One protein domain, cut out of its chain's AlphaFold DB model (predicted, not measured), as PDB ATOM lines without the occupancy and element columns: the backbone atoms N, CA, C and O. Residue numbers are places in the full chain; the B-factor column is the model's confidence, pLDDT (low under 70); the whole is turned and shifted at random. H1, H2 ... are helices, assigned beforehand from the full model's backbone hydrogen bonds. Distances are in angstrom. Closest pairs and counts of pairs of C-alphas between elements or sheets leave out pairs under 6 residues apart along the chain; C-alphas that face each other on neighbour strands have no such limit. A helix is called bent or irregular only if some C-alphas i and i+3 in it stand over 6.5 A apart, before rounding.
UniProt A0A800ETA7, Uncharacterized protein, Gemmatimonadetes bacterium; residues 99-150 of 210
ATOM      1  N   SER A  99     -32.469 -38.421  -5.321       91.62
ATOM      2  CA  SER A  99     -31.808 -39.414  -6.168       91.62
ATOM      3  C   SER A  99     -32.656 -40.677  -6.338       91.62
ATOM      4  O   SER A  99     -33.443 -41.065  -5.469       91.62
ATOM      5  N   ARG A 100     -32.480 -41.371  -7.469       88.19
ATOM      6  CA  ARG A 100     -33.234 -42.598  -7.774       88.19
ATOM      7  C   ARG A 100     -33.114 -43.635  -6.659       88.19
ATOM      8  O   ARG A 100     -34.126 -44.201  -6.258       88.19
ATOM      9  N   ASN A 101     -31.907 -43.832  -6.131       89.00
ATOM     10  CA  ASN A 101     -31.645 -44.795  -5.062       89.00
ATOM     11  C   ASN A 101     -32.460 -44.488  -3.805       89.00
ATOM     12  O   ASN A 101     -32.914 -45.407  -3.143       89.00
ATOM     13  N   GLN A 102     -32.707 -43.211  -3.509       91.00
ATOM     14  CA  GLN A 102     -33.529 -42.802  -2.372       91.00
ATOM     15  C   GLN A 102     -35.038 -42.951  -2.641       91.00
ATOM     16  O   GLN A 102     -35.799 -43.251  -1.725       91.00
ATOM     17  N   LYS A 103     -35.488 -42.797  -3.893       88.69
ATOM     18  CA  LYS A 103     -36.895 -43.031  -4.279       88.69
ATOM     19  C   LYS A 103     -37.264 -44.515  -4.253       88.69
ATOM     20  O   LYS A 103     -38.375 -44.876  -3.863       88.69
ATOM     21  N   LEU A 104     -36.352 -45.374  -4.705       86.56
ATOM     22  CA  LEU A 104     -36.597 -46.807  -4.827       86.56
ATOM     23  C   LEU A 104     -36.825 -47.450  -3.462       86.56
ATOM     24  O   LEU A 104     -36.161 -47.139  -2.476       86.56
ATOM     25  N   GLY A 105     -37.810 -48.344  -3.424       82.94
ATOM     26  CA  GLY A 105     -38.195 -49.060  -2.224       82.94
ATOM     27  C   GLY A 105     -38.653 -48.152  -1.093       82.94
ATOM     28  O   GLY A 105     -38.685 -48.642   0.016       82.94
ATOM     29  N   SER A 106     -38.976 -46.873  -1.315       86.62
ATOM     30  CA  SER A 106     -39.373 -45.920  -0.264       86.62
ATOM     31  C   SER A 106     -38.276 -45.590   0.765       86.62
ATOM     32  O   SER A 106     -38.591 -45.246   1.903       86.62
ATOM     33  N   LEU A 107     -36.988 -45.668   0.397       91.19
ATOM     34  CA  LEU A 107     -35.877 -45.385   1.324       91.19
ATOM     35  C   LEU A 107     -35.909 -43.958   1.890       91.19
ATOM     36  O   LEU A 107     -35.746 -43.779   3.094       91.19
ATOM     37  N   TRP A 108     -36.174 -42.958   1.049       93.25
ATOM     38  CA  TRP A 108     -36.311 -41.569   1.488       93.25
ATOM     39  C   TRP A 108     -37.442 -41.410   2.509       93.25
ATOM     40  O   TRP A 108     -37.232 -40.814   3.560       93.25
ATOM     41  N   HIS A 109     -38.614 -41.999   2.235       91.38
ATOM     42  CA  HIS A 109     -39.767 -41.923   3.135       91.38
ATOM     43  C   HIS A 109     -39.464 -42.560   4.488       91.38
ATOM     44  O   HIS A 109     -39.780 -41.964   5.506       91.38
ATOM     45  N   ARG A 110     -38.801 -43.725   4.520       92.75
ATOM     46  CA  ARG A 110     -38.407 -44.351   5.790       92.75
ATOM     47  C   ARG A 110     -37.479 -43.460   6.602       92.75
ATOM     48  O   ARG A 110     -37.738 -43.261   7.776       92.75
ATOM     49  N   ARG A 111     -36.459 -42.877   5.966       93.75
ATOM     50  CA  ARG A 111     -35.539 -41.938   6.630       93.75
ATOM     51  C   ARG A 111     -36.251 -40.687   7.141       93.75
ATOM     52  O   ARG A 111     -35.902 -40.176   8.197       93.75
ATOM     53  N   ALA A 112     -37.221 -40.172   6.387       94.31
ATOM     54  CA  ALA A 112     -38.027 -39.037   6.823       94.31
ATOM     55  C   ALA A 112     -38.903 -39.412   8.029       94.31
ATOM     56  O   ALA A 112     -38.926 -38.678   9.008       94.31
ATOM     57  N   ILE A 113     -39.562 -40.573   7.987       95.19
ATOM     58  CA  ILE A 113     -40.387 -41.087   9.086       95.19
ATOM     59  C   ILE A 113     -39.539 -41.325  10.339       95.19
ATOM     60  O   ILE A 113     -39.890 -40.830  11.398       95.19
ATOM     61  N   GLU A 114     -38.401 -42.005  10.213       96.38
ATOM     62  CA  GLU A 114     -37.461 -42.264  11.313       96.38
ATOM     63  C   GLU A 114     -37.074 -40.988  12.068       96.38
ATOM     64  O   GLU A 114     -36.986 -40.992  13.291       96.38
ATOM     65  N   LYS A 115     -36.874 -39.883  11.340       97.00
ATOM     66  CA  LYS A 115     -36.486 -38.595  11.921       97.00
ATOM     67  C   LYS A 115     -37.646 -37.787  12.496       97.00
ATOM     68  O   LYS A 115     -37.415 -36.990  13.397       97.00
ATOM     69  N   LEU A 116     -38.841 -37.907  11.922       97.12
ATOM     70  CA  LEU A 116     -39.969 -37.020  12.228       97.12
ATOM     71  C   LEU A 116     -41.009 -37.666  13.151       97.12
ATOM     72  O   LEU A 116     -41.626 -36.963  13.941       97.12
ATOM     73  N   CYS A 117     -41.232 -38.974  13.024       96.69
ATOM     74  CA  CYS A 117     -42.195 -39.747  13.811       96.69
ATOM     75  C   CYS A 117     -41.823 -41.245  13.741       96.69
ATOM     76  O   CYS A 117     -42.412 -41.998  12.950       96.69
ATOM     77  N   PRO A 118     -40.793 -41.685  14.490       96.44
ATOM     78  CA  PRO A 118     -40.248 -43.042  14.397       96.44
ATOM     79  C   PRO A 118     -41.274 -44.138  14.711       96.44
ATOM     80  O   PRO A 118     -41.160 -45.250  14.196       96.44
ATOM     81  N   GLU A 119     -42.316 -43.834  15.483       96.38
ATOM     82  CA  GLU A 119     -43.403 -44.753  15.834       96.38
ATOM     83  C   GLU A 119     -44.115 -45.293  14.584       96.38
ATOM     84  O   GLU A 119     -44.514 -46.462  14.544       96.38
ATOM     85  N   LEU A 120     -44.206 -44.488  13.516       94.62
ATOM     86  CA  LEU A 120     -44.817 -44.901  12.251       94.62
ATOM     87  C   LEU A 120     -44.017 -46.000  11.526       94.62
ATOM     88  O   LEU A 120     -44.559 -46.666  10.644       94.62
ATOM     89  N   LEU A 121     -42.755 -46.253  11.899       94.50
ATOM     90  CA  LEU A 121     -41.975 -47.365  11.340       94.50
ATOM     91  C   LEU A 121     -42.475 -48.742  11.794       94.50
ATOM     92  O   LEU A 121     -42.149 -49.744  11.153       94.50
ATOM     93  N   SER A 122     -43.260 -48.802  12.872       94.69
ATOM     94  CA  SER A 122     -43.875 -50.046  13.349       94.69
ATOM     95  C   SER A 122     -45.015 -50.529  12.443       94.69
ATOM     96  O   SER A 122     -45.337 -51.719  12.444       94.69
ATOM     97  N   PHE A 123     -45.593 -49.641  11.621       90.81
ATOM     98  CA  PHE A 123     -46.709 -49.994  10.750       90.81
ATOM     99  C   PHE A 123     -46.287 -50.997   9.671       90.81
ATOM    100  O   PHE A 123     -45.196 -50.880   9.098       90.81
ATOM    101  N   PRO A 124     -47.151 -51.975   9.350       85.69
ATOM    102  CA  PRO A 124     -46.845 -52.978   8.347       85.69
ATOM    103  C   PRO A 124     -46.830 -52.375   6.937       85.69
ATOM    104  O   PRO A 124     -47.754 -51.677   6.519       85.69
ATOM    105  N   GLU A 125     -45.802 -52.703   6.157       79.88
ATOM    106  CA  GLU A 125     -45.734 -52.363   4.743       79.88
ATOM    107  C   GLU A 125     -46.804 -53.138   3.959       79.88
ATOM    108  O   GLU A 125     -47.007 -54.353   4.121       79.88
ATOM    109  N   GLN A 126     -47.484 -52.416   3.064       72.88
ATOM    110  CA  GLN A 126     -48.536 -52.967   2.224       72.88
ATOM    111  C   GLN A 126     -48.015 -54.197   1.460       72.88
ATOM    112  O   GLN A 126     -47.003 -54.137   0.762       72.88
ATOM    113  N   ASN A 127     -48.751 -55.308   1.549       71.00
ATOM    114  CA  ASN A 127     -48.470 -56.594   0.890       71.00
ATOM    115  C   ASN A 127     -47.332 -57.442   1.487       71.00
ATOM    116  O   ASN A 127     -47.145 -58.566   1.020       71.00
ATOM    117  N   SER A 128     -46.577 -56.953   2.477       75.56
ATOM    118  CA  SER A 128     -45.564 -57.766   3.169       75.56
ATOM    119  C   SER A 128     -45.975 -58.126   4.595       75.56
ATOM    120  O   SER A 128     -45.528 -59.154   5.101       75.56
ATOM    121  N   GLY A 129     -46.801 -57.288   5.237       78.56
ATOM    122  CA  GLY A 129     -47.160 -57.426   6.650       78.56
ATOM    123  C   GLY A 129     -45.989 -57.168   7.605       78.56
ATOM    124  O   GLY A 129     -46.168 -57.219   8.815       78.56
ATOM    125  N   ARG A 130     -44.790 -56.892   7.076       85.62
ATOM    126  CA  ARG A 130     -43.590 -56.613   7.866       85.62
ATOM    127  C   ARG A 130     -43.560 -55.134   8.235       85.62
ATOM    128  O   ARG A 130     -43.913 -54.327   7.376       85.62
ATOM    129  N   PRO A 131     -43.092 -54.770   9.436       89.88
ATOM    130  CA  PRO A 131     -42.903 -53.372   9.805       89.88
ATOM    131  C   PRO A 131     -42.053 -52.611   8.782       89.88
ATOM    132  O   PRO A 131     -41.100 -53.160   8.217       89.88
ATOM    133  N   LEU A 132     -42.372 -51.334   8.566       89.50
ATOM    134  CA  LEU A 132     -41.610 -50.449   7.682       89.50
ATOM    135  C   LEU A 132     -40.135 -50.334   8.096       89.50
ATOM    136  O   LEU A 132     -39.296 -50.155   7.212       89.50
ATOM    137  N   SER A 133     -39.809 -50.499   9.383       90.75
ATOM    138  CA  SER A 133     -38.435 -50.486   9.918       90.75
ATOM    139  C   SER A 133     -37.490 -51.512   9.277       90.75
ATOM    140  O   SER A 133     -36.296 -51.254   9.169       90.75
ATOM    141  N   VAL A 134     -38.002 -52.650   8.792       88.25
ATOM    142  CA  VAL A 134     -37.184 -53.749   8.233       88.25
ATOM    143  C   VAL A 134     -36.531 -53.375   6.892       88.25
ATOM    144  O   VAL A 134     -35.565 -54.005   6.462       88.25
ATOM    145  N   GLY A 135     -37.032 -52.338   6.217       84.31
ATOM    146  CA  GLY A 135     -36.547 -51.945   4.897       84.31
ATOM    147  C   GLY A 135     -37.012 -52.879   3.767       84.31
ATOM    148  O   GLY A 135     -37.606 -53.936   3.998       84.31
ATOM    149  N   PRO A 136     -36.783 -52.489   2.500       84.19
ATOM    150  CA  PRO A 136     -37.221 -53.267   1.356       84.19
ATOM    151  C   PRO A 136     -36.207 -54.380   1.062       84.19
ATOM    152  O   PRO A 136     -34.997 -54.172   1.103       84.19
ATOM    153  N   SER A 137     -36.689 -55.564   0.683       81.81
ATOM    154  CA  SER A 137     -35.809 -56.625   0.172       81.81
ATOM    155  C   SER A 137     -35.032 -56.143  -1.067       81.81
ATOM    156  O   SER A 137     -35.625 -55.456  -1.902       81.81
ATOM    157  N   PRO A 138     -33.775 -56.577  -1.292       82.06
ATOM    158  CA  PRO A 138     -33.021 -56.254  -2.509       82.06
ATOM    159  C   PRO A 138     -33.705 -56.668  -3.818       82.06
ATOM    160  O   PRO A 138     -33.292 -56.238  -4.882       82.06
ATOM    161  N   VAL A 139     -34.744 -57.505  -3.760       84.06
ATOM    162  CA  VAL A 139     -35.546 -57.939  -4.915       84.06
ATOM    163  C   VAL A 139     -37.024 -57.563  -4.769       84.06
ATOM    164  O   VAL A 139     -37.892 -58.228  -5.336       84.06
ATOM    165  N   TYR A 140     -37.344 -56.505  -4.012       78.62
ATOM    166  CA  TYR A 140     -38.730 -56.122  -3.709       78.62
ATOM    167  C   TYR A 140     -39.591 -55.924  -4.969       78.62
ATOM    168  O   TYR A 140     -40.765 -56.279  -4.968       78.62
ATOM    169  N   TRP A 141     -39.006 -55.450  -6.077       77.38
ATOM    170  CA  TRP A 141     -39.705 -55.256  -7.356       77.38
ATOM    171  C   TRP A 141     -40.039 -56.557  -8.102       77.38
ATOM    172  O   TRP A 141     -40.853 -56.539  -9.024       77.38
ATOM    173  N   LYS A 142     -39.399 -57.681  -7.747       79.38
ATOM    174  CA  LYS A 142     -39.693 -59.005  -8.324       79.38
ATOM    175  C   LYS A 142     -40.837 -59.705  -7.602       79.38
ATOM    176  O   LYS A 142     -41.437 -60.623  -8.163       79.38
ATOM    177  N   ARG A 143     -41.153 -59.295  -6.371       69.00
ATOM    178  CA  ARG A 143     -42.302 -59.839  -5.653       69.00
ATOM    179  C   ARG A 143     -43.562 -59.399  -6.389       69.00
ATOM    180  O   ARG A 143     -43.882 -58.214  -6.443       69.00
ATOM    181  N   ARG A 144     -44.298 -60.358  -6.960       61.50
ATOM    182  CA  ARG A 144     -45.714 -60.135  -7.266       61.50
ATOM    183  C   ARG A 144     -46.354 -59.807  -5.926       61.50
ATOM    184  O   ARG A 144     -46.377 -60.672  -5.057       61.50
ATOM    185  N   GLY A 145     -46.744 -58.547  -5.730       58.41
ATOM    186  CA  GLY A 145     -47.345 -58.119  -4.473       58.41
ATOM    187  C   GLY A 145     -48.445 -59.103  -4.093       58.41
ATOM    188  O   GLY A 145     -49.261 -59.464  -4.948       58.41
ATOM    189  N   ALA A 146     -48.454 -59.556  -2.834       58.38
ATOM    190  CA  ALA A 146     -49.674 -60.120  -2.276       58.38
ATOM    191  C   ALA A 146     -50.801 -59.132  -2.602       58.38
ATOM    192  O   ALA A 146     -50.566 -57.922  -2.610       58.38
ATOM    193  N   ARG A 147     -51.992 -59.612  -2.967       59.97
ATOM    194  CA  ARG A 147     -53.124 -58.707  -3.184       59.97
ATOM    195  C   ARG A 147     -53.403 -58.051  -1.836       59.97
ATOM    196  O   ARG A 147     -53.995 -58.687  -0.970       59.97
ATOM    197  N   GLY A 148     -52.894 -56.839  -1.627       61.75
ATOM    198  CA  GLY A 148     -53.186 -56.067  -0.430       61.75
ATOM    199  C   GLY A 148     -54.690 -56.025  -0.255       61.75
ATOM    200  O   GLY A 148     -55.416 -55.913  -1.249       61.75
ATOM    201  N   ARG A 149     -55.155 -56.159   0.990       65.44
ATOM    202  CA  ARG A 149     -56.572 -55.951   1.271       65.44
ATOM    203  C   ARG A 149     -56.905 -54.540   0.781       65.44
ATOM    204  O   ARG A 149     -56.219 -53.597   1.187       65.44
ATOM    205  N   PRO A 150     -57.832 -54.398  -0.176       66.69
ATOM    206  CA  PRO A 150     -58.192 -53.080  -0.656       66.69
ATOM    207  C   PRO A 150     -58.807 -52.296   0.507       66.69
ATOM    208  O   PRO A 150     -59.367 -52.888   1.427       66.69
TER     209      PRO A 150
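Overview. This is residues 99 to 150 of the 210 residues of an uncharacterized protein of Gemmatimonadetes bacterium (UniProt A0A800ETA7). A kinked helix, H1, makes one side of the model and the short H2 turns off its end at a corner; the long unnamed stretch of residues 123 to 150 folds back and makes the other sides. The printed part has 52 residues, with two named helices, H1 then H2, and no named strand. The class is all helix, with 22 residues in named elements, under half. It is only just compact, close to loose, with a radius of gyration of the C-alphas of 11.4 A and spans of 30 by 25 by 18 A.

Arrangement. H1, residues 100 to 116, has a kink of 78 degrees near residue 107. With residues 110 to 114 alone it touches H2, residues 118 to 122; the closest C-alphas, of Ile 113 and Leu 120, are 6.6 A apart. Within hydrogen-bond range are 8 of 13 O i to N i+4 pairs in H1, and in H2 0 of 1, beside 2 of 2 O i to N i+3 pairs.

Along the chain. H1 runs 21.8 A from C-alpha 100 at (-33.234, -42.598, -7.774) and is irregular: C-alphas 105 and 108 are 8.6 A apart. H2 spans 8.0 A and ends at C-alpha 122, (-43.875, -50.046, 13.349).

Size, cuts and confidence. The C-alphas farthest apart, of Leu 116 and Arg 144, are 30.8 A apart. The printed part has no cut, and the link from H1 to H2 is tight. Residues 143 to 150 have pLDDT under 70.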